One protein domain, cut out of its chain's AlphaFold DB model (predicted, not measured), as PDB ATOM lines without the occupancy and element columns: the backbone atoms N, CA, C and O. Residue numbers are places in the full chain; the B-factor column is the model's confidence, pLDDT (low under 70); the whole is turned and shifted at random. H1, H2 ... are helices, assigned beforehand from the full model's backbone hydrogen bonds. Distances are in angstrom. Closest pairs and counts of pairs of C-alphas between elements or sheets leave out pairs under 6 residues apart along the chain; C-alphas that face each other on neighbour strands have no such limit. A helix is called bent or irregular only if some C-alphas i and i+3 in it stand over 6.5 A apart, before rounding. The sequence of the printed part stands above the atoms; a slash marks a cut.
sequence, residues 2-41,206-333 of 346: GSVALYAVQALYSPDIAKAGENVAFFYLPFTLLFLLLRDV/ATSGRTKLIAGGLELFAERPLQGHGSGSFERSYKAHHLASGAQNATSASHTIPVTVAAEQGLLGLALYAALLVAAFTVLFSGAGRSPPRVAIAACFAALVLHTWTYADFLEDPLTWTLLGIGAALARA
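This is residues 2 to 41 and 206 to 333 of the 346 residues of an uncharacterized protein of Actinobacteria bacterium (UniProt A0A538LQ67). Look for an elongated body of helices: H5b, H6 and H7 pack together lengthwise, H2b packs on H7, and H1 packs on H2a and H5b. Toward the other end H3 and H4 cross, about perpendicular, beside the short arm H5a. The printed part has 168 residues with seven named helices, H1 to H7, and no named strand: all helix. It is compact, the radius of gyration of the C-alphas 17.0 A, and spans 57 by 34 by 25 A.

Start at the hub H5, residues 257 to 285, one helix by its hydrogen bonds but bent: C-alphas 264 and 267 are 9.7 A apart. Its arms H5a, to 264, and H5b, from 267, run opposite ways at 29 degrees. H5b, by 281 to 285 alone, forms a hairpin with H6, residues 292 to 310; closest C-alphas Leu 284 and Ala 298, 5.4 A. H2, residues 17 to 40, one helix by its hydrogen bonds, is bent too: C-alphas 26 and 29 are 6.9 A apart. Its arm H2b, from 29, touches H7, residues 318 to 333; closest C-alphas Arg 39 and Gly 325, 4.5 A. H3, residues 206 to 223, touches irregular H4, residues 234 to 245, where C-alphas 241 and 244 are 7.0 A apart; closest C-alphas Gly 216 and Tyr 238, 6.7 A. Every O i to N i+4 pair is within hydrogen-bond range except in H4, 6 of 8.

Find C-alpha 2, where H1, residues 2 to 11, begins, at (-21.095, -15.710, 10.383); H7 ends at C-alpha 333, (-39.837, -10.683, 25.706). H6 measures 27.5 A, H3 26.7 A.

Residues 42 to 205 are not printed; the gap is 42.2 A. H4 to H5 is a long link. Residues 206 to 213, 241 to 255 and 312 have pLDDT under 70.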
ATOM      1  N   GLY A   2     -21.670 -15.693  11.740       75.44
ATOM      2  CA  GLY A   2     -21.095 -15.710  10.383       75.44
ATOM      3  C   GLY A   2     -19.914 -14.747  10.179       75.44
ATOM      4  O   GLY A   2     -18.895 -15.161   9.645       75.44
ATOM      5  N   SER A   3     -20.001 -13.503  10.673       73.44
ATOM      6  CA  SER A   3     -18.906 -12.514  10.594       73.44
ATOM      7  C   SER A   3     -17.622 -12.956  11.296       73.44
ATOM      8  O   SER A   3     -16.541 -12.818  10.737       73.44
ATOM      9  N   VAL A   4     -17.744 -13.535  12.492       75.69
ATOM     10  CA  VAL A   4     -16.610 -14.052  13.273       75.69
ATOM     11  C   VAL A   4     -15.998 -15.280  12.594       75.69
ATOM     12  O   VAL A   4     -14.779 -15.402  12.542       75.69
ATOM     13  N   ALA A   5     -16.828 -16.159  12.024       78.69
ATOM     14  CA  ALA A   5     -16.358 -17.324  11.281       78.69
ATOM     15  C   ALA A   5     -15.598 -16.922  10.008       78.69
ATOM     16  O   ALA A   5     -14.507 -17.433   9.772       78.69
ATOM     17  N   LEU A   6     -16.128 -15.968   9.230       81.31
ATOM     18  CA  LEU A   6     -15.419 -15.426   8.071       81.31
ATOM     19  C   LEU A   6     -14.082 -14.810   8.501       81.31
ATOM     20  O   LEU A   6     -13.061 -15.124   7.904       81.31
ATOM     21  N   TYR A   7     -14.072 -14.007   9.567       81.56
ATOM     22  CA  TYR A   7     -12.843 -13.398  10.079       81.56
ATOM     23  C   TYR A   7     -11.790 -14.448  10.474       81.56
ATOM     24  O   TYR A   7     -10.618 -14.312  10.139       81.56
ATOM     25  N   ALA A   8     -12.205 -15.537  11.128       79.94
ATOM     26  CA  ALA A   8     -11.305 -16.632  11.488       79.94
ATOM     27  C   ALA A   8     -10.739 -17.363  10.257       79.94
ATOM     28  O   ALA A   8      -9.552 -17.678  10.225       79.94
ATOM     29  N   VAL A   9     -11.554 -17.595   9.222       82.31
ATOM     30  CA  VAL A   9     -11.087 -18.195   7.959       82.31
ATOM     31  C   VAL A   9     -10.108 -17.262   7.245       82.31
ATOM     32  O   VAL A   9      -9.073 -17.709   6.756       82.31
ATOM     33  N   GLN A  10     -10.396 -15.961   7.215       84.81
ATOM     34  CA  GLN A  10      -9.546 -14.975   6.548       84.81
ATOM     35  C   GLN A  10      -8.254 -14.664   7.312       84.81
ATOM     36  O   GLN A  10      -7.298 -14.161   6.723       84.81
ATOM     37  N   ALA A  11      -8.182 -15.012   8.598       81.69
ATOM     38  CA  ALA A  11      -6.941 -14.973   9.360       81.69
ATOM     39  C   ALA A  11      -5.897 -15.975   8.831       81.69
ATOM     40  O   ALA A  11      -4.706 -15.712   8.953       81.69
ATOM     41  N   LEU A  12      -6.315 -17.082   8.195       84.56
ATOM     42  CA  LEU A  12      -5.408 -18.139   7.715       84.56
ATOM     43  C   LEU A  12      -4.454 -17.676   6.607       84.56
ATOM     44  O   LEU A  12      -3.355 -18.207   6.487       84.56
ATOM     45  N   TYR A  13      -4.876 -16.704   5.797       84.62
ATOM     46  CA  TYR A  13      -4.051 -16.113   4.741       84.62
ATOM     47  C   TYR A  13      -3.647 -14.667   5.051       84.62
ATOM     48  O   TYR A  13      -3.102 -13.986   4.181       84.62
ATOM     49  N   SER A  14      -3.918 -14.189   6.272       85.75
ATOM     50  CA  SER A  14      -3.549 -12.838   6.676       85.75
ATOM     51  C   SER A  14      -2.032 -12.719   6.797       85.75
ATOM     52  O   SER A  14      -1.399 -13.566   7.436       85.75
ATOM     53  N   PRO A  15      -1.424 -11.648   6.266       80.62
ATOM     54  CA  PRO A  15      -0.031 -11.355   6.528       80.62
ATOM     55  C   PRO A  15       0.208 -11.040   8.008       80.62
ATOM     56  O   PRO A  15       1.365 -11.071   8.398       80.62
ATOM     57  N   ASP A  16      -0.822 -10.760   8.828       82.44
ATOM     58  CA  ASP A  16      -0.729 -10.480  10.271       82.44
ATOM     59  C   ASP A  16      -1.615 -11.411  11.126       82.44
ATOM     60  O   ASP A  16      -2.602 -11.008  11.746       82.44
ATOM     61  N   ILE A  17      -1.252 -12.695  11.163       85.38
ATOM     62  CA  ILE A  17      -1.988 -13.726  11.919       85.38
ATOM     63  C   ILE A  17      -2.045 -13.404  13.421       85.38
ATOM     64  O   ILE A  17      -3.062 -13.656  14.068       85.38
ATOM     65  N   ALA A  18      -0.973 -12.830  13.981       85.31
ATOM     66  CA  ALA A  18      -0.920 -12.459  15.393       85.31
ATOM     67  C   ALA A  18      -1.996 -11.419  15.725       85.31
ATOM     68  O   ALA A  18      -2.773 -11.628  16.657       85.31
ATOM     69  N   LYS A  19      -2.119 -10.362  14.909       83.06
ATOM     70  CA  LYS A  19      -3.143  -9.333  15.110       83.06
ATOM     71  C   LYS A  19      -4.562  -9.882  14.970       83.06
ATOM     72  O   LYS A  19      -5.435  -9.550  15.772       83.06
ATOM     73  N   ALA A  20      -4.791 -10.762  13.996       83.81
ATOM     74  CA  ALA A  20      -6.078 -11.436  13.843       83.81
ATOM     75  C   ALA A  20      -6.428 -12.291  15.078       83.81
ATOM     76  O   ALA A  20      -7.566 -12.262  15.552       83.81
ATOM     77  N   GLY A  21      -5.442 -13.013  15.621       85.25
ATOM     78  CA  GLY A  21      -5.579 -13.800  16.846       85.25
ATOM     79  C   GLY A  21      -5.895 -12.941  18.072       85.25
ATOM     80  O   GLY A  21      -6.828 -13.261  18.810       85.25
ATOM     81  N   GLU A  22      -5.186 -11.823  18.253       86.75
ATOM     82  CA  GLU A  22      -5.463 -10.837  19.310       86.75
ATOM     83  C   GLU A  22      -6.899 -10.316  19.232       86.75
ATOM     84  O   GLU A  22      -7.605 -10.298  20.240       86.75
ATOM     85  N   ASN A  23      -7.367  -9.947  18.036       86.62
ATOM     86  CA  ASN A  23      -8.714  -9.413  17.853       86.62
ATOM     87  C   ASN A  23      -9.800 -10.435  18.215       86.62
ATOM     88  O   ASN A  23     -10.792 -10.105  18.875       86.62
ATOM     89  N   VAL A  24      -9.602 -11.702  17.842       86.75
ATOM     90  CA  VAL A  24     -10.519 -12.782  18.221       86.75
ATOM     91  C   VAL A  24     -10.505 -13.005  19.734       86.75
ATOM     92  O   VAL A  24     -11.575 -13.078  20.345       86.75
ATOM     93  N   ALA A  25      -9.318 -13.099  20.338       87.94
ATOM     94  CA  ALA A  25      -9.150 -13.440  21.748       87.94
ATOM     95  C   ALA A  25      -9.603 -12.322  22.698       87.94
ATOM     96  O   ALA A  25     -10.240 -12.606  23.712       87.94
ATOM     97  N   PHE A  26      -9.297 -11.061  22.380       87.19
ATOM     98  CA  PHE A  26      -9.549  -9.925  23.269       87.19
ATOM     99  C   PHE A  26     -10.874  -9.215  23.006       87.19
ATOM    100  O   PHE A  26     -11.429  -8.631  23.936       87.19
ATOM    101  N   PHE A  27     -11.418  -9.299  21.787       89.12
ATOM    102  CA  PHE A  27     -12.637  -8.573  21.437       89.12
ATOM    103  C   PHE A  27     -13.775  -9.498  21.013       89.12
ATOM    104  O   PHE A  27     -14.817  -9.533  21.669       89.12
ATOM    105  N   TYR A  28     -13.610 -10.288  19.951       88.62
ATOM    106  CA  TYR A  28     -14.765 -10.975  19.359       88.62
ATOM    107  C   TYR A  28     -15.320 -12.072  20.257       88.62
ATOM    108  O   TYR A  28     -16.538 -12.148  20.427       88.62
ATOM    109  N   LEU A  29     -14.460 -12.898  20.859       89.00
ATOM    110  CA  LEU A  29     -14.908 -13.949  21.768       89.00
ATOM    111  C   LEU A  29     -15.509 -13.355  23.061       89.00
ATOM    112  O   LEU A  29     -16.674 -13.664  23.340       89.00
ATOM    113  N   PRO A  30     -14.826 -12.460  23.810       93.31
ATOM    114  CA  PRO A  30     -15.390 -11.882  25.031       93.31
ATOM    115  C   PRO A  30     -16.680 -11.095  24.790       93.31
ATOM    116  O   PRO A  30     -17.626 -11.218  25.569       93.31
ATOM    117  N   PHE A  31     -16.778 -10.325  23.705       93.25
ATOM    118  CA  PHE A  31     -17.982  -9.533  23.452       93.25
ATOM    119  C   PHE A  31     -19.133 -10.343  22.863       93.25
ATOM    120  O   PHE A  31     -20.298 -10.042  23.135       93.25
ATOM    121  N   THR A  32     -18.841 -11.427  22.142       90.62
ATOM    122  CA  THR A  32     -19.871 -12.411  21.794       90.62
ATOM    123  C   THR A  32     -20.443 -13.054  23.059       90.62
ATOM    124  O   THR A  32     -21.663 -13.164  23.186       90.62
ATOM    125  N   LEU A  33     -19.591 -13.426  24.024       93.19
ATOM    126  CA  LEU A  33     -20.038 -13.932  25.326       93.19
ATOM    127  C   LEU A  33     -20.859 -12.880  26.080       93.19
ATOM    128  O   LEU A  33     -21.945 -13.195  26.562       93.19
ATOM    129  N   LEU A  34     -20.409 -11.621  26.109       94.44
ATOM    130  CA  LEU A  34     -21.160 -10.504  26.689       94.44
ATOM    131  C   LEU A  34     -22.558 -10.380  26.069       94.44
ATOM    132  O   LEU A  34     -23.545 -10.265  26.792       94.44
ATOM    133  N   PHE A  35     -22.664 -10.446  24.740       94.19
ATOM    134  CA  PHE A  35     -23.949 -10.424  24.046       94.19
ATOM    135  C   PHE A  35     -24.854 -11.580  24.476       94.19
ATOM    136  O   PHE A  35     -26.029 -11.348  24.763       94.19
ATOM    137  N   LEU A  36     -24.326 -12.806  24.545       94.44
ATOM    138  CA  LEU A  36     -25.096 -13.977  24.975       94.44
ATOM    139  C   LEU A  36     -25.602 -13.810  26.414       94.44
ATOM    140  O   LEU A  36     -26.789 -14.013  26.661       94.44
ATOM    141  N   LEU A  37     -24.740 -13.350  27.325       95.62
ATOM    142  CA  LEU A  37     -25.098 -13.094  28.720       95.62
ATOM    143  C   LEU A  37     -26.184 -12.018  28.837       95.62
ATOM    144  O   LEU A  37     -27.220 -12.254  29.453       95.62
ATOM    145  N   LEU A  38     -26.000 -10.855  28.202       95.75
ATOM    146  CA  LEU A  38     -26.966  -9.750  28.259       95.75
ATOM    147  C   LEU A  38     -28.301 -10.102  27.607       95.75
ATOM    148  O   LEU A  38     -29.349  -9.622  28.047       95.75
ATOM    149  N   ARG A  39     -28.278 -10.940  26.568       93.62
ATOM    150  CA  ARG A  39     -29.488 -11.418  25.902       93.62
ATOM    151  C   ARG A  39     -30.367 -12.216  26.866       93.62
ATOM    152  O   ARG A  39     -31.592 -12.117  26.781       93.62
ATOM    153  N   ASP A  40     -29.764 -12.988  27.765       92.31
ATOM    154  CA  ASP A  40     -30.469 -13.908  28.665       92.31
ATOM    155  C   ASP A  40     -30.853 -13.272  30.017       92.31
ATOM    156  O   ASP A  40     -31.633 -13.843  30.783       92.31
ATOM    157  N   VAL A  41     -30.429 -12.027  30.262       94.19
ATOM    158  CA  VAL A  41     -30.913 -11.199  31.375       94.19
ATOM    159  C   VAL A  41     -32.394 -10.840  31.201       94.19
ATOM    160  O   VAL A  41     -32.858 -10.436  30.131       94.19
ATOM    161  N   ALA A 206      -6.153  17.548   9.733       42.00
ATOM    162  CA  ALA A 206      -7.006  16.449  10.201       42.00
ATOM    163  C   ALA A 206      -7.828  15.829   9.052       42.00
ATOM    164  O   ALA A 206      -7.978  14.607   8.966       42.00
ATOM    165  N   THR A 207      -8.304  16.662   8.117       48.59
ATOM    166  CA  THR A 207      -9.004  16.189   6.912       48.59
ATOM    167  C   THR A 207      -8.043  15.503   5.936       48.59
ATOM    168  O   THR A 207      -8.392  14.453   5.403       48.59
ATOM    169  N   SER A 208      -6.820  16.017   5.736       47.16
ATOM    170  CA  SER A 208      -5.854  15.414   4.798       47.16
ATOM    171  C   SER A 208      -5.228  14.105   5.289       47.16
ATOM    172  O   SER A 208      -4.928  13.237   4.472       47.16
ATOM    173  N   GLY A 209      -5.061  13.910   6.602       55.41
ATOM    174  CA  GLY A 209      -4.654  12.611   7.156       55.41
ATOM    175  C   GLY A 209      -5.714  11.532   6.917       55.41
ATOM    176  O   GLY A 209      -5.403  10.416   6.499       55.41
ATOM    177  N   ARG A 210      -6.990  11.892   7.095       63.12
ATOM    178  CA  ARG A 210      -8.133  11.000   6.875       63.12
ATOM    179  C   ARG A 210      -8.328  10.643   5.402       63.12
ATOM    180  O   ARG A 210      -8.587   9.483   5.096       63.12
ATOM    181  N   THR A 211      -8.191  11.607   4.490       67.31
ATOM    182  CA  THR A 211      -8.324  11.340   3.049       67.31
ATOM    183  C   THR A 211      -7.220  10.425   2.532       67.31
ATOM    184  O   THR A 211      -7.521   9.534   1.746       67.31
ATOM    185  N   LYS A 212      -5.977  10.569   3.016       69.06
ATOM    186  CA  LYS A 212      -4.866   9.665   2.663       69.06
ATOM    187  C   LYS A 212      -5.109   8.226   3.126       69.06
ATOM    188  O   LYS A 212      -4.904   7.303   2.348       69.06
ATOM    189  N   LEU A 213      -5.608   8.038   4.349       69.69
ATOM    190  CA  LEU A 213      -5.938   6.706   4.875       69.69
ATOM    191  C   LEU A 213      -7.097   6.046   4.117       69.69
ATOM    192  O   LEU A 213      -7.040   4.852   3.833       69.69
ATOM    193  N   ILE A 214      -8.137   6.815   3.770       78.62
ATOM    194  CA  ILE A 214      -9.251   6.315   2.953       78.62
ATOM    195  C   ILE A 214      -8.749   5.928   1.561       78.62
ATOM    196  O   ILE A 214      -9.084   4.848   1.087       78.62
ATOM    197  N   ALA A 215      -7.931   6.775   0.929       80.69
ATOM    198  CA  ALA A 215      -7.354   6.493  -0.382       80.69
ATOM    199  C   ALA A 215      -6.511   5.211  -0.360       80.69
ATOM    200  O   ALA A 215      -6.804   4.299  -1.125       80.69
ATOM    201  N   GLY A 216      -5.566   5.076   0.577       79.38
ATOM    202  CA  GLY A 216      -4.744   3.864   0.665       79.38
ATOM    203  C   GLY A 216      -5.550   2.613   1.032       79.38
ATOM    204  O   GLY A 216      -5.283   1.527   0.528       79.38
ATOM    205  N   GLY A 217      -6.609   2.736   1.839       83.19
ATOM    206  CA  GLY A 217      -7.527   1.619   2.083       83.19
ATOM    207  C   GLY A 217      -8.323   1.198   0.839       83.19
ATOM    208  O   GLY A 217      -8.542   0.007   0.620       83.19
ATOM    209  N   LEU A 218      -8.726   2.154  -0.001       86.56
ATOM    210  CA  LEU A 218      -9.381   1.877  -1.283       86.56
ATOM    211  C   LEU A 218      -8.410   1.285  -2.314       86.56
ATOM    212  O   LEU A 218      -8.819   0.414  -3.079       86.56
ATOM    213  N   GLU A 219      -7.143   1.701  -2.309       86.94
ATOM    214  CA  GLU A 219      -6.079   1.098  -3.123       86.94
ATOM    215  C   GLU A 219      -5.880  -0.378  -2.748       86.94
ATOM    216  O   GLU A 219      -5.966  -1.246  -3.615       86.94
ATOM    217  N   LEU A 220      -5.760  -0.690  -1.451       86.00
ATOM    218  CA  LEU A 220      -5.675  -2.076  -0.971       86.00
ATOM    219  C   LEU A 220      -6.893  -2.914  -1.387       86.00
ATOM    220  O   LEU A 220      -6.750  -4.076  -1.775       86.00
ATOM    221  N   PHE A 221      -8.096  -2.337  -1.323       90.38
ATOM    222  CA  PHE A 221      -9.312  -3.006  -1.784       90.38
ATOM    223  C   PHE A 221      -9.294  -3.273  -3.296       90.38
ATOM    224  O   PHE A 221      -9.685  -4.362  -3.719       90.38
ATOM    225  N   ALA A 222      -8.824  -2.320  -4.106       91.06
ATOM    226  CA  ALA A 222      -8.770  -2.454  -5.561       91.06
ATOM    227  C   ALA A 222      -7.856  -3.603  -6.021       91.06
ATOM    228  O   ALA A 222      -8.119  -4.219  -7.053       91.06
ATOM    229  N   GLU A 223      -6.828  -3.940  -5.241       90.44
ATOM    230  CA  GLU A 223      -5.920  -5.054  -5.540       90.44
ATOM    231  C   GLU A 223      -6.542  -6.431  -5.295       90.44
ATOM    232  O   GLU A 223      -6.296  -7.376  -6.050       90.44
ATOM    233  N   ARG A 224      -7.338  -6.575  -4.228       89.56
ATOM    234  CA  ARG A 224      -7.968  -7.850  -3.842       89.56
ATOM    235  C   ARG A 224      -9.457  -7.670  -3.532       89.56
ATOM    236  O   ARG A 224      -9.888  -7.937  -2.409       89.56
ATOM    237  N   PRO A 225     -10.284  -7.305  -4.526       92.44
ATOM    238  CA  PRO A 225     -11.653  -6.859  -4.283       92.44
ATOM    239  C   PRO A 225     -12.574  -7.957  -3.749       92.44
ATOM    240  O   PRO A 225     -13.517  -7.659  -3.028       92.44
ATOM    241  N   LEU A 226     -12.336  -9.232  -4.065       90.44
ATOM    242  CA  LEU A 226     -13.219 -10.320  -3.624       90.44
ATOM    243  C   LEU A 226     -12.944 -10.753  -2.178       90.44
ATOM    244  O   LEU A 226     -13.863 -10.790  -1.362       90.44
ATOM    245  N   GLN A 227     -11.682 -11.062  -1.873       84.56
ATOM    246  CA  GLN A 227     -11.263 -11.714  -0.624       84.56
ATOM    247  C   GLN A 227     -10.507 -10.797   0.350       84.56
ATOM    248  O   GLN A 227     -10.349 -11.158   1.515       84.56
ATOM    249  N   GLY A 228     -10.030  -9.638  -0.106       91.81
ATOM    250  CA  GLY A 228      -9.180  -8.746   0.679       91.81
ATOM    251  C   GLY A 228      -7.787  -9.313   0.976       91.81
ATOM    252  O   GLY A 228      -7.374 -10.360   0.462       91.81
ATOM    253  N   HIS A 229      -7.043  -8.591   1.810       89.88
ATOM    254  CA  HIS A 229      -5.673  -8.937   2.214       89.88
ATOM    255  C   HIS A 229      -5.590  -9.872   3.428       89.88
ATOM    256  O   HIS A 229      -4.506 -10.333   3.767       89.88
ATOM    257  N   GLY A 230      -6.722 -10.214   4.039       88.06
ATOM    258  CA  GLY A 230      -6.827 -11.061   5.223       88.06
ATOM    259  C   GLY A 230      -7.126 -10.254   6.484       88.06
ATOM    260  O   GLY A 230      -6.852  -9.057   6.572       88.06
ATOM    261  N   SER A 231      -7.719 -10.914   7.472       86.38
ATOM    262  CA  SER A 231      -8.171 -10.282   8.714       86.38
ATOM    263  C   SER A 231      -7.022  -9.689   9.531       86.38
ATOM    264  O   SER A 231      -5.998 -10.343   9.718       86.38
ATOM    265  N   GLY A 232      -7.184  -8.462  10.031       83.56
ATOM    266  CA  GLY A 232      -6.174  -7.762  10.836       83.56
ATOM    267  C   GLY A 232      -4.957  -7.272  10.041       83.56
ATOM    268  O   GLY A 232      -3.971  -6.839  10.635       83.56
ATOM    269  N   SER A 233      -4.993  -7.359   8.707       84.56
ATOM    270  CA  SER A 233      -3.859  -7.028   7.839       84.56
ATOM    271  C   SER A 233      -3.679  -5.537   7.565       84.56
ATOM    272  O   SER A 233      -2.614  -5.154   7.081       84.56
ATOM    273  N   PHE A 234      -4.667  -4.687   7.872       83.88
ATOM    274  CA  PHE A 234      -4.717  -3.312   7.371       83.88
ATOM    275  C   PHE A 234      -3.443  -2.520   7.673       83.88
ATOM    276  O   PHE A 234      -2.863  -1.923   6.773       83.88
ATOM    277  N   GLU A 235      -2.974  -2.528   8.925       80.38
ATOM    278  CA  GLU A 235      -1.788  -1.758   9.319       80.38
ATOM    279  C   GLU A 235      -0.523  -2.241   8.594       80.38
ATOM    280  O   GLU A 235       0.284  -1.427   8.137       80.38
ATOM    281  N   ARG A 236      -0.365  -3.560   8.460       81.06
ATOM    282  CA  ARG A 236       0.796  -4.181   7.817       81.06
ATOM    283  C   ARG A 236       0.793  -3.928   6.312       81.06
ATOM    284  O   ARG A 236       1.813  -3.500   5.776       81.06
ATOM    285  N   SER A 237      -0.349  -4.125   5.656       79.81
ATOM    286  CA  SER A 237      -0.511  -3.889   4.221       79.81
ATOM    287  C   SER A 237      -0.379  -2.404   3.882       79.81
ATOM    288  O   SER A 237       0.377  -2.045   2.985       79.81
ATOM    289  N   TYR A 238      -0.992  -1.508   4.656       76.75
ATOM    290  CA  TYR A 238      -0.858  -0.065   4.439       76.75
ATOM    291  C   TYR A 238       0.601   0.402   4.586       76.75
ATOM    292  O   TYR A 238       1.113   1.141   3.746       76.75
ATOM    293  N   LYS A 239       1.321  -0.071   5.615       78.19
ATOM    294  CA  LYS A 239       2.751   0.239   5.782       78.19
ATOM    295  C   LYS A 239       3.596  -0.309   4.632       78.19
ATOM    296  O   LYS A 239       4.453   0.417   4.141       78.19
ATOM    297  N   ALA A 240       3.342  -1.538   4.181       75.44
ATOM    298  CA  ALA A 240       4.050  -2.135   3.046       75.44
ATOM    299  C   ALA A 240       3.935  -1.280   1.772       75.44
ATOM    300  O   ALA A 240       4.943  -1.037   1.112       75.44
ATOM    301  N   HIS A 241       2.742  -0.750   1.480       69.62
ATOM    302  CA  HIS A 241       2.504   0.091   0.303       69.62
ATOM    303  C   HIS A 241       3.064   1.519   0.436       69.62
ATOM    304  O   HIS A 241       3.483   2.109  -0.557       69.62
ATOM    305  N   HIS A 242       3.144   2.073   1.652       67.62
ATOM    306  CA  HIS A 242       3.575   3.463   1.873       67.62
ATOM    307  C   HIS A 242       5.003   3.631   2.429       67.62
ATOM    308  O   HIS A 242       5.454   4.764   2.628       67.62
ATOM    309  N   LEU A 243       5.756   2.539   2.611       54.56
ATOM    310  CA  LEU A 243       7.190   2.561   2.942       54.56
ATOM    311  C   LEU A 243       8.036   3.265   1.861       54.56
ATOM    312  O   LEU A 243       9.042   3.886   2.195       54.56
ATOM    313  N   ALA A 244       7.600   3.264   0.595       45.62
ATOM    314  CA  ALA A 244       8.266   3.988  -0.493       45.62
ATOM    315  C   ALA A 244       8.061   5.520  -0.450       45.62
ATOM    316  O   ALA A 244       8.779   6.254  -1.123       45.62
ATOM    317  N   SER A 245       7.101   6.026   0.339       47.50
ATOM    318  CA  SER A 245       6.697   7.445   0.339       47.50
ATOM    319  C   SER A 245       7.053   8.206   1.626       47.50
ATOM    320  O   SER A 245       6.602   9.334   1.814       47.50
ATOM    321  N   GLY A 246       7.849   7.616   2.529       38.47
ATOM    322  CA  GLY A 246       8.380   8.310   3.713       38.47
ATOM    323  C   GLY A 246       7.355   8.642   4.811       38.47
ATOM    324  O   GLY A 246       7.629   9.470   5.680       38.47
ATOM    325  N   ALA A 247       6.176   8.013   4.817       41.78
ATOM    326  CA  ALA A 247       5.118   8.291   5.790       41.78
ATOM    327  C   ALA A 247       5.359   7.580   7.141       41.78
ATOM    328  O   ALA A 247       4.670   6.625   7.490       41.78
ATOM    329  N   GLN A 248       6.329   8.057   7.930       38.12
ATOM    330  CA  GLN A 248       6.683   7.480   9.242       38.12
ATOM    331  C   GLN A 248       5.644   7.734  10.359       38.12
ATOM    332  O   GLN A 248       5.711   7.098  11.405       38.12
ATOM    333  N   ASN A 249       4.636   8.589  10.130       39.28
ATOM    334  CA  ASN A 249       3.662   9.008  11.152       39.28
ATOM    335  C   ASN A 249       2.235   8.464  10.950       39.28
ATOM    336  O   ASN A 249       1.285   9.024  11.496       39.28
ATOM    337  N   ALA A 250       2.043   7.386  10.183       39.25
ATOM    338  CA  ALA A 250       0.742   6.714  10.102       39.25
ATOM    339  C   ALA A 250       0.492   5.908  11.390       39.25
ATOM    340  O   ALA A 250       0.681   4.692  11.442       39.25
ATOM    341  N   THR A 251       0.140   6.608  12.469       41.41
ATOM    342  CA  THR A 251      -0.287   5.995  13.725       41.41
ATOM    343  C   THR A 251      -1.547   5.167  13.486       41.41
ATOM    344  O   THR A 251      -2.560   5.699  13.046       41.41
ATOM    345  N   SER A 252      -1.395   3.870  13.755       42.22
ATOM    346  CA  SER A 252      -2.343   2.765  13.922       42.22
ATOM    347  C   SER A 252      -3.842   3.020  13.696       42.22
ATOM    348  O   SER A 252      -4.450   3.876  14.331       42.22
ATOM    349  N   ALA A 253      -4.425   2.104  12.914       47.28
ATOM    350  CA  ALA A 253      -5.847   1.885  12.635       47.28
ATOM    351  C   ALA A 253      -6.502   2.845  11.622       47.28
ATOM    352  O   ALA A 253      -6.577   4.057  11.809       47.28
ATOM    353  N   SER A 254      -7.050   2.276  10.541       47.81
ATOM    354  CA  SER A 254      -7.968   3.005   9.663       47.81
ATOM    355  C   SER A 254      -9.139   3.544  10.486       47.81
ATOM    356  O   SER A 254      -9.857   2.795  11.146       47.81
ATOM    357  N   HIS A 255      -9.360   4.856  10.415       60.44
ATOM    358  CA  HIS A 255     -10.433   5.552  11.126       60.44
ATOM    359  C   HIS A 255     -11.816   5.406  10.458       60.44
ATOM    360  O   HIS A 255     -12.680   6.269  10.629       60.44
ATOM    361  N   THR A 256     -12.037   4.352   9.666       77.44
ATOM    362  CA  THR A 256     -13.308   4.091   8.975       77.44
ATOM    363  C   THR A 256     -13.533   2.586   8.803       77.44
ATOM    364  O   THR A 256     -12.916   1.968   7.933       77.44
ATOM    365  N   ILE A 257     -14.455   1.996   9.574       84.88
ATOM    366  CA  ILE A 257     -14.749   0.550   9.509       84.88
ATOM    367  C   ILE A 257     -15.063   0.039   8.095       84.88
ATOM    368  O   ILE A 257     -14.488  -0.985   7.726       84.88
ATOM    369  N   PRO A 258     -15.902   0.704   7.271       87.25
ATOM    370  CA  PRO A 258     -16.220   0.185   5.941       87.25
ATOM    371  C   PRO A 258     -14.983   0.022   5.053       87.25
ATOM    372  O   PRO A 258     -14.864  -0.973   4.344       87.25
ATOM    373  N   VAL A 259     -14.037   0.961   5.130       87.12
ATOM    374  CA  VAL A 259     -12.792   0.904   4.353       87.12
ATOM    375  C   VAL A 259     -11.869  -0.188   4.890       87.12
ATOM    376  O   VAL A 259     -11.295  -0.929   4.098       87.12
ATOM    377  N   THR A 260     -11.767  -0.349   6.215       87.12
ATOM    378  CA  THR A 260     -10.986  -1.446   6.814       87.12
ATOM    379  C   THR A 260     -11.529  -2.806   6.383       87.12
ATOM    380  O   THR A 260     -10.768  -3.651   5.926       87.12
ATOM    381  N   VAL A 261     -12.848  -3.007   6.469       88.44
ATOM    382  CA  VAL A 261     -13.498  -4.260   6.058       88.44
ATOM    383  C   VAL A 261     -13.300  -4.507   4.564       88.44
ATOM    384  O   VAL A 261     -13.005  -5.633   4.176       88.44
ATOM    385  N   ALA A 262     -13.406  -3.471   3.726       89.94
ATOM    386  CA  ALA A 262     -13.130  -3.588   2.297       89.94
ATOM    387  C   ALA A 262     -11.689  -4.058   2.040       89.94
ATOM    388  O   ALA A 262     -11.481  -5.058   1.359       89.94
ATOM    389  N   ALA A 263     -10.700  -3.385   2.626       89.25
ATOM    390  CA  ALA A 263      -9.288  -3.701   2.427       89.25
ATOM    391  C   ALA A 263      -8.903  -5.091   2.973       89.25
ATOM    392  O   ALA A 263      -8.211  -5.860   2.305       89.25
ATOM    393  N   GLU A 264      -9.364  -5.444   4.175       90.31
ATOM    394  CA  GLU A 264      -8.994  -6.704   4.830       90.31
ATOM    395  C   GLU A 264      -9.786  -7.902   4.305       90.31
ATOM    396  O   GLU A 264      -9.225  -8.976   4.110       90.31
ATOM    397  N   GLN A 265     -11.085  -7.735   4.066       89.69
ATOM    398  CA  GLN A 265     -12.009  -8.851   3.853       89.69
ATOM    399  C   GLN A 265     -12.691  -8.837   2.475       89.69
ATOM    400  O   GLN A 265     -13.405  -9.789   2.145       89.69
ATOM    401  N   GLY A 266     -12.492  -7.782   1.678       91.88
ATOM    402  CA  GLY A 266     -13.064  -7.628   0.342       91.88
ATOM    403  C   GLY A 266     -14.589  -7.471   0.333       91.88
ATOM    404  O   GLY A 266     -15.236  -7.165   1.339       91.88
ATOM    405  N   LEU A 267     -15.185  -7.718  -0.835       93.38
ATOM    406  CA  LEU A 267     -16.629  -7.691  -1.068       93.38
ATOM    407  C   LEU A 267     -17.371  -8.707  -0.197       93.38
ATOM    408  O   LEU A 267     -18.486  -8.424   0.238       93.38
ATOM    409  N   LEU A 268     -16.759  -9.858   0.101       89.38
ATOM    410  CA  LEU A 268     -17.349 -10.858   0.994       89.38
ATOM    411  C   LEU A 268     -17.510 -10.315   2.419       89.38
ATOM    412  O   LEU A 268     -18.584 -10.442   3.012       89.38
ATOM    413  N   GLY A 269     -16.475  -9.657   2.949       89.06
ATOM    414  CA  GLY A 269     -16.546  -8.993   4.248       89.06
ATOM    415  C   GLY A 269     -17.556  -7.853   4.271       89.06
ATOM    416  O   GLY A 269     -18.370  -7.778   5.190       89.06
ATOM    417  N   LEU A 270     -17.566  -7.008   3.234       91.00
ATOM    418  CA  LEU A 270     -18.530  -5.909   3.106       91.00
ATOM    419  C   LEU A 270     -19.976  -6.408   3.053       91.00
ATOM    420  O   LEU A 270     -20.833  -5.867   3.753       91.00
ATOM    421  N   ALA A 271     -20.252  -7.451   2.267       91.94
ATOM    422  CA  ALA A 271     -21.580  -8.049   2.171       91.94
ATOM    423  C   ALA A 271     -22.038  -8.598   3.528       91.94
ATOM    424  O   ALA A 271     -23.181  -8.389   3.936       91.94
ATOM    425  N   LEU A 272     -21.137  -9.249   4.264       90.00
ATOM    426  CA  LEU A 272     -21.441  -9.801   5.577       90.00
ATOM    427  C   LEU A 272     -21.602  -8.719   6.654       90.00
ATOM    428  O   LEU A 272     -22.484  -8.833   7.506       90.00
ATOM    429  N   TYR A 273     -20.802  -7.653   6.597       90.44
ATOM    430  CA  TYR A 273     -20.959  -6.466   7.434       90.44
ATOM    431  C   TYR A 273     -22.309  -5.783   7.177       90.44
ATOM    432  O   TYR A 273     -23.056  -5.517   8.119       90.44
ATOM    433  N   ALA A 274     -22.678  -5.584   5.909       92.94
ATOM    434  CA  ALA A 274     -23.973  -5.030   5.528       92.94
ATOM    435  C   ALA A 274     -25.132  -5.929   5.987       92.94
ATOM    436  O   ALA A 274     -26.085  -5.439   6.589       92.94
ATOM    437  N   ALA A 275     -25.033  -7.248   5.788       92.50
ATOM    438  CA  ALA A 275     -26.031  -8.205   6.258       92.50
ATOM    439  C   ALA A 275     -26.187  -8.175   7.788       92.50
ATOM    440  O   ALA A 275     -27.309  -8.217   8.294       92.50
ATOM    441  N   LEU A 276     -25.080  -8.045   8.533       91.25
ATOM    442  CA  LEU A 276     -25.105  -7.890   9.987       91.25
ATOM    443  C   LEU A 276     -25.824  -6.602  10.403       91.25
ATOM    444  O   LEU A 276     -26.669  -6.651  11.296       91.25
ATOM    445  N   LEU A 277     -25.526  -5.471   9.754       94.00
ATOM    446  CA  LEU A 277     -26.207  -4.200  10.020       94.00
ATOM    447  C   LEU A 277     -27.703  -4.289   9.710       94.00
ATOM    448  O   LEU A 277     -28.519  -3.886  10.535       94.00
ATOM    449  N   VAL A 278     -28.077  -4.860   8.563       95.00
ATOM    450  CA  VAL A 278     -29.483  -5.058   8.179       95.00
ATOM    451  C   VAL A 278     -30.200  -5.938   9.201       95.00
ATOM    452  O   VAL A 278     -31.279  -5.572   9.667       95.00
ATOM    453  N   ALA A 279     -29.601  -7.057   9.615       93.50
ATOM    454  CA  ALA A 279     -30.175  -7.937  10.629       93.50
ATOM    455  C   ALA A 279     -30.323  -7.227  11.985       93.50
ATOM    456  O   ALA A 279     -31.389  -7.285  12.601       93.50
ATOM    457  N   ALA A 280     -29.287  -6.510  12.428       94.12
ATOM    458  CA  ALA A 280     -29.301  -5.731  13.661       94.12
ATOM    459  C   ALA A 280     -30.409  -4.674  13.649       94.12
ATOM    460  O   ALA A 280     -31.253  -4.650  14.545       94.12
ATOM    461  N   PHE A 281     -30.468  -3.842  12.608       95.31
ATOM    462  CA  PHE A 281     -31.500  -2.821  12.475       95.31
ATOM    463  C   PHE A 281     -32.896  -3.426  12.376       95.31
ATOM    464  O   PHE A 281     -33.815  -2.925  13.023       95.31
ATOM    465  N   THR A 282     -33.057  -4.542  11.664       94.06
ATOM    466  CA  THR A 282     -34.336  -5.256  11.599       94.06
ATOM    467  C   THR A 282     -34.783  -5.690  12.994       94.06
ATOM    468  O   THR A 282     -35.906  -5.388  13.388       94.06
ATOM    469  N   VAL A 283     -33.917  -6.326  13.788       92.88
ATOM    470  CA  VAL A 283     -34.251  -6.763  15.157       92.88
ATOM    471  C   VAL A 283     -34.565  -5.574  16.071       92.88
ATOM    472  O   VAL A 283     -35.553  -5.598  16.816       92.88
ATOM    473  N   LEU A 284     -33.746  -4.523  16.016       94.31
ATOM    474  CA  LEU A 284     -33.869  -3.373  16.907       94.31
ATOM    475  C   LEU A 284     -35.106  -2.529  16.593       94.31
ATOM    476  O   LEU A 284     -35.858  -2.210  17.516       94.31
ATOM    477  N   PHE A 285     -35.363  -2.227  15.317       92.44
ATOM    478  CA  PHE A 285     -36.470  -1.364  14.897       92.44
ATOM    479  C   PHE A 285     -37.817  -2.086  14.773       92.44
ATOM    480  O   PHE A 285     -38.861  -1.458  14.985       92.44
ATOM    481  N   SER A 286     -37.844  -3.398  14.504       89.25
ATOM    482  CA  SER A 286     -39.102  -4.137  14.307       89.25
ATOM    483  C   SER A 286     -39.995  -4.113  15.549       89.25
ATOM    484  O   SER A 286     -39.756  -4.793  16.550       89.25
ATOM    485  N   GLY A 287     -41.071  -3.325  15.499       82.00
ATOM    486  CA  GLY A 287     -41.989  -3.140  16.626       82.00
ATOM    487  C   GLY A 287     -41.420  -2.303  17.781       82.00
ATOM    488  O   GLY A 287     -41.974  -2.354  18.887       82.00
ATOM    489  N   ALA A 288     -40.346  -1.540  17.544       85.69
ATOM    490  CA  ALA A 288     -39.735  -0.651  18.532       85.69
ATOM    491  C   ALA A 288     -40.702   0.436  19.007       85.69
ATOM    492  O   ALA A 288     -40.814   0.653  20.209       85.69
ATOM    493  N   GLY A 289     -41.481   1.030  18.094       79.31
ATOM    494  CA  GLY A 289     -42.340   2.191  18.379       79.31
ATOM    495  C   GLY A 289     -43.388   1.999  19.476       79.31
ATOM    496  O   GLY A 289     -43.921   2.964  20.004       79.31
ATOM    497  N   ARG A 290     -43.649   0.755  19.885       78.38
ATOM    498  CA  ARG A 290     -44.550   0.443  21.000       78.38
ATOM    499  C   ARG A 290     -43.856   0.481  22.374       78.38
ATOM    500  O   ARG A 290     -44.512   0.203  23.368       78.38
ATOM    501  N   SER A 291     -42.534   0.667  22.463       88.56
ATOM    502  CA  SER A 291     -41.753   0.625  23.716       88.56
ATOM    503  C   SER A 291     -40.639   1.685  23.715       88.56
ATOM    504  O   SER A 291     -39.698   1.558  22.930       88.56
ATOM    505  N   PRO A 292     -40.681   2.687  24.616       90.56
ATOM    506  CA  PRO A 292     -39.669   3.746  24.657       90.56
ATOM    507  C   PRO A 292     -38.226   3.236  24.836       90.56
ATOM    508  O   PRO A 292     -37.361   3.681  24.085       90.56
ATOM    509  N   PRO A 293     -37.934   2.251  25.716       93.50
ATOM    510  CA  PRO A 293     -36.590   1.677  25.809       93.50
ATOM    511  C   PRO A 293     -36.082   1.065  24.499       93.50
ATOM    512  O   PRO A 293     -34.904   1.188  24.186       93.50
ATOM    513  N   ARG A 294     -36.954   0.437  23.698       94.56
ATOM    514  CA  ARG A 294     -36.540  -0.143  22.409       94.56
ATOM    515  C   ARG A 294     -36.180   0.935  21.393       94.56
ATOM    516  O   ARG A 294     -35.191   0.783  20.686       94.56
ATOM    517  N   VAL A 295     -36.949   2.025  21.356       94.38
ATOM    518  CA  VAL A 295     -36.648   3.190  20.513       94.38
ATOM    519  C   VAL A 295     -35.325   3.836  20.938       94.38
ATOM    520  O   VAL A 295     -34.502   4.137  20.079       94.38
ATOM    521  N   ALA A 296     -35.071   3.957  22.247       95.38
ATOM    522  CA  ALA A 296     -33.804   4.461  22.777       95.38
ATOM    523  C   ALA A 296     -32.606   3.601  22.342       95.38
ATOM    524  O   ALA A 296     -31.635   4.129  21.813       95.38
ATOM    525  N   ILE A 297     -32.688   2.275  22.509       96.88
ATOM    526  CA  ILE A 297     -31.613   1.352  22.111       96.88
ATOM    527  C   ILE A 297     -31.372   1.401  20.598       96.88
ATOM    528  O   ILE A 297     -30.220   1.438  20.173       96.88
ATOM    529  N   ALA A 298     -32.430   1.449  19.784       96.62
ATOM    530  CA  ALA A 298     -32.298   1.547  18.332       96.62
ATOM    531  C   ALA A 298     -31.663   2.880  17.892       96.62
ATOM    532  O   ALA A 298     -30.787   2.883  17.028       96.62
ATOM    533  N   ALA A 299     -32.035   3.996  18.528       96.75
ATOM    534  CA  ALA A 299     -31.426   5.305  18.292       96.75
ATOM    535  C   ALA A 299     -29.945   5.341  18.702       96.75
ATOM    536  O   ALA A 299     -29.108   5.810  17.932       96.75
ATOM    537  N   CYS A 300     -29.604   4.789  19.873       97.69
ATOM    538  CA  CYS A 300     -28.217   4.644  20.315       97.69
ATOM    539  C   CYS A 300     -27.403   3.769  19.352       97.69
ATOM    540  O   CYS A 300     -26.264   4.099  19.041       97.69
ATOM    541  N   PHE A 301     -27.979   2.678  18.843       97.44
ATOM    542  CA  PHE A 301     -27.291   1.802  17.897       97.44
ATOM    543  C   PHE A 301     -27.065   2.485  16.542       97.44
ATOM    544  O   PHE A 301     -25.966   2.409  16.003       97.44
ATOM    545  N   ALA A 302     -28.055   3.218  16.021       96.69
ATOM    546  CA  ALA A 302     -27.891   4.009  14.800       96.69
ATOM    547  C   ALA A 302     -26.783   5.067  14.948       96.69
ATOM    548  O   ALA A 302     -25.912   5.179  14.084       96.69
ATOM    549  N   ALA A 303     -26.776   5.791  16.071       96.06
ATOM    550  CA  ALA A 303     -25.724   6.744  16.410       96.06
ATOM    551  C   ALA A 303     -24.341   6.076  16.476       96.06
ATOM    552  O   ALA A 303     -23.374   6.592  15.916       96.06
ATOM    553  N   LEU A 304     -24.247   4.905  17.112       95.56
ATOM    554  CA  LEU A 304     -23.008   4.138  17.226       95.56
ATOM    555  C   LEU A 304     -22.479   3.664  15.864       95.56
ATOM    556  O   LEU A 304     -21.285   3.778  15.597       95.56
ATOM    557  N   VAL A 305     -23.349   3.175  14.978       94.19
ATOM    558  CA  VAL A 305     -22.960   2.777  13.614       94.19
ATOM    559  C   VAL A 305     -22.382   3.971  12.852       94.19
ATOM    560  O   VAL A 305     -21.289   3.864  12.307       94.19
ATOM    561  N   LEU A 306     -23.042   5.135  12.881       92.12
ATOM    562  CA  LEU A 306     -22.514   6.333  12.218       92.12
ATOM    563  C   LEU A 306     -21.174   6.783  12.822       92.12
ATOM    564  O   LEU A 306     -20.252   7.160  12.094       92.12
ATOM    565  N   HIS A 307     -21.042   6.714  14.149       90.00
ATOM    566  CA  HIS A 307     -19.774   7.007  14.814       90.00
ATOM    567  C   HIS A 307     -18.662   6.068  14.329       90.00
ATOM    568  O   HIS A 307     -17.620   6.550  13.907       90.00
ATOM    569  N   THR A 308     -18.908   4.759  14.269       88.19
ATOM    570  CA  THR A 308     -17.929   3.747  13.813       88.19
ATOM    571  C   THR A 308     -17.719   3.712  12.292       88.19
ATOM    572  O   THR A 308     -16.818   3.054  11.781       88.19
ATOM    573  N   TRP A 309     -18.507   4.442  11.507       85.19
ATOM    574  CA  TRP A 309     -18.130   4.729  10.118       85.19
ATOM    575  C   TRP A 309     -17.074   5.812  10.042       85.19
ATOM    576  O   TRP A 309     -16.301   5.850   9.089       85.19
ATOM    577  N   THR A 310     -17.047   6.684  11.048       74.88
ATOM    578  CA  THR A 310     -16.136   7.820  11.124       74.88
ATOM    579  C   THR A 310     -15.015   7.650  12.159       74.88
ATOM    580  O   THR A 310     -14.163   8.534  12.293       74.88
ATOM    581  N   TYR A 311     -14.991   6.510  12.840       73.75
ATOM    582  CA  TYR A 311     -14.025   6.075  13.840       73.75
ATOM    583  C   TYR A 311     -13.870   4.545  13.730       73.75
ATOM    584  O   TYR A 311     -14.723   3.903  13.134       73.75
ATOM    585  N   ALA A 312     -12.804   3.938  14.243       69.50
ATOM    586  CA  ALA A 312     -12.601   2.490  14.119       69.50
ATOM    587  C   ALA A 312     -13.481   1.668  15.100       69.50
ATOM    588  O   ALA A 312     -14.294   2.216  15.847       69.50
ATOM    589  N   ASP A 313     -13.297   0.346  15.092       75.44
ATOM    590  CA  ASP A 313     -13.656  -0.577  16.179       75.44
ATOM    591  C   ASP A 313     -15.132  -1.016  16.316       75.44
ATOM    592  O   ASP A 313     -15.556  -1.367  17.406       75.44
ATOM    593  N   PHE A 314     -15.956  -1.087  15.258       84.88
ATOM    594  CA  PHE A 314     -17.374  -1.504  15.400       84.88
ATOM    595  C   PHE A 314     -17.577  -2.852  16.122       84.88
ATOM    596  O   PHE A 314     -18.373  -2.930  17.058       84.88
ATOM    597  N   LEU A 315     -16.880  -3.914  15.700       84.94
ATOM    598  CA  LEU A 315     -16.958  -5.232  16.354       84.94
ATOM    599  C   LEU A 315     -16.083  -5.325  17.610       84.94
ATOM    600  O   LEU A 315     -16.277  -6.227  18.424       84.94
ATOM    601  N   GLU A 316     -15.147  -4.394  17.763       85.62
ATOM    602  CA  GLU A 316     -14.199  -4.298  18.878       85.62
ATOM    603  C   GLU A 316     -14.715  -3.343  19.970       85.62
ATOM    604  O   GLU A 316     -14.094  -3.166  21.013       85.62
ATOM    605  N   ASP A 317     -15.900  -2.764  19.768       88.00
ATOM    606  CA  ASP A 317     -16.562  -1.890  20.720       88.00
ATOM    607  C   ASP A 317     -17.570  -2.683  21.567       88.00
ATOM    608  O   ASP A 317     -18.576  -3.182  21.038       88.00
ATOM    609  N   PRO A 318     -17.384  -2.762  22.899       91.38
ATOM    610  CA  PRO A 318     -18.330  -3.437  23.785       91.38
ATOM    611  C   PRO A 318     -19.744  -2.832  23.741       91.38
ATOM    612  O   PRO A 318     -20.721  -3.533  24.033       91.38
ATOM    613  N   LEU A 319     -19.901  -1.557  23.363       93.69
ATOM    614  CA  LEU A 319     -21.211  -0.909  23.253       93.69
ATOM    615  C   LEU A 319     -22.054  -1.501  22.121       93.69
ATOM    616  O   LEU A 319     -23.269  -1.629  22.290       93.69
ATOM    617  N   THR A 320     -21.434  -1.932  21.017       93.81
ATOM    618  CA  THR A 320     -22.126  -2.605  19.904       93.81
ATOM    619  C   THR A 320     -22.847  -3.843  20.418       93.81
ATOM    620  O   THR A 320     -24.059  -3.996  20.259       93.81
ATOM    621  N   TRP A 321     -22.113  -4.702  21.121       94.81
ATOM    622  CA  TRP A 321     -22.625  -5.958  21.658       94.81
ATOM    623  C   TRP A 321     -23.604  -5.746  22.811       94.81
ATOM    624  O   TRP A 321     -24.597  -6.468  22.913       94.81
ATOM    625  N   THR A 322     -23.384  -4.714  23.628       95.81
ATOM    626  CA  THR A 322     -24.288  -4.346  24.725       95.81
ATOM    627  C   THR A 322     -25.653  -3.900  24.205       95.81
ATOM    628  O   THR A 322     -26.683  -4.423  24.636       95.81
ATOM    629  N   LEU A 323     -25.684  -2.977  23.237       96.62
ATOM    630  CA  LEU A 323     -26.928  -2.489  22.635       96.62
ATOM    631  C   LEU A 323     -27.672  -3.608  21.896       96.62
ATOM    632  O   LEU A 323     -28.892  -3.724  22.035       96.62
ATOM    633  N   LEU A 324     -26.950  -4.468  21.171       95.56
ATOM    634  CA  LEU A 324     -27.536  -5.639  20.514       95.56
ATOM    635  C   LEU A 324     -28.101  -6.645  21.522       95.56
ATOM    636  O   LEU A 324     -29.206  -7.144  21.315       95.56
ATOM    637  N   GLY A 325     -27.388  -6.925  22.616       95.44
ATOM    638  CA  GLY A 325     -27.815  -7.873  23.649       95.44
ATOM    639  C   GLY A 325     -29.098  -7.419  24.341       95.44
ATOM    640  O   GLY A 325     -30.086  -8.158  24.371       95.44
ATOM    641  N   ILE A 326     -29.120  -6.165  24.808       95.50
ATOM    642  CA  ILE A 326     -30.304  -5.550  25.431       95.50
ATOM    643  C   ILE A 326     -31.459  -5.485  24.425       95.50
ATOM    644  O   ILE A 326     -32.583  -5.893  24.724       95.50
ATOM    645  N   GLY A 327     -31.197  -4.992  23.214       94.69
ATOM    646  CA  GLY A 327     -32.218  -4.822  22.185       94.69
ATOM    647  C   GLY A 327     -32.852  -6.141  21.741       94.69
ATOM    648  O   GLY A 327     -34.078  -6.225  21.632       94.69
ATOM    649  N   ALA A 328     -32.045  -7.191  21.565       94.00
ATOM    650  CA  ALA A 328     -32.524  -8.533  21.258       94.00
ATOM    651  C   ALA A 328     -33.358  -9.115  22.409       94.00
ATOM    652  O   ALA A 328     -34.438  -9.658  22.168       94.00
ATOM    653  N   ALA A 329     -32.918  -8.957  23.663       94.38
ATOM    654  CA  ALA A 329     -33.674  -9.420  24.826       94.38
ATOM    655  C   ALA A 329     -35.060  -8.754  24.916       94.38
ATOM    656  O   ALA A 329     -36.076  -9.439  25.076       94.38
ATOM    657  N   LEU A 330     -35.121  -7.431  24.722       92.56
ATOM    658  CA  LEU A 330     -36.372  -6.664  24.712       92.56
ATOM    659  C   LEU A 330     -37.287  -7.025  23.530       92.56
ATOM    660  O   LEU A 330     -38.514  -6.946  23.648       92.56
ATOM    661  N   ALA A 331     -36.719  -7.417  22.387       89.75
ATOM    662  CA  ALA A 331     -37.490  -7.910  21.251       89.75
ATOM    663  C   ALA A 331     -38.118  -9.289  21.541       89.75
ATOM    664  O   ALA A 331     -39.304  -9.476  21.256       89.75
ATOM    665  N   ARG A 332     -37.370 -10.213  22.170       87.31
ATOM    666  CA  ARG A 332     -37.853 -11.563  22.533       87.31
ATOM    667  C   ARG A 332     -38.977 -11.544  23.563       87.31
ATOM    668  O   ARG A 332     -39.969 -12.242  23.368       87.31
ATOM    669  N   ALA A 333     -38.848 -10.741  24.622       81.06
ATOM    670  CA  ALA A 333     -39.837 -10.683  25.706       81.06
ATOM    671  C   ALA A 333     -41.264 -10.432  25.178       81.06
ATOM    672  O   ALA A 333     -42.219 -11.078  25.597       81.06
TER     673      ALA A 333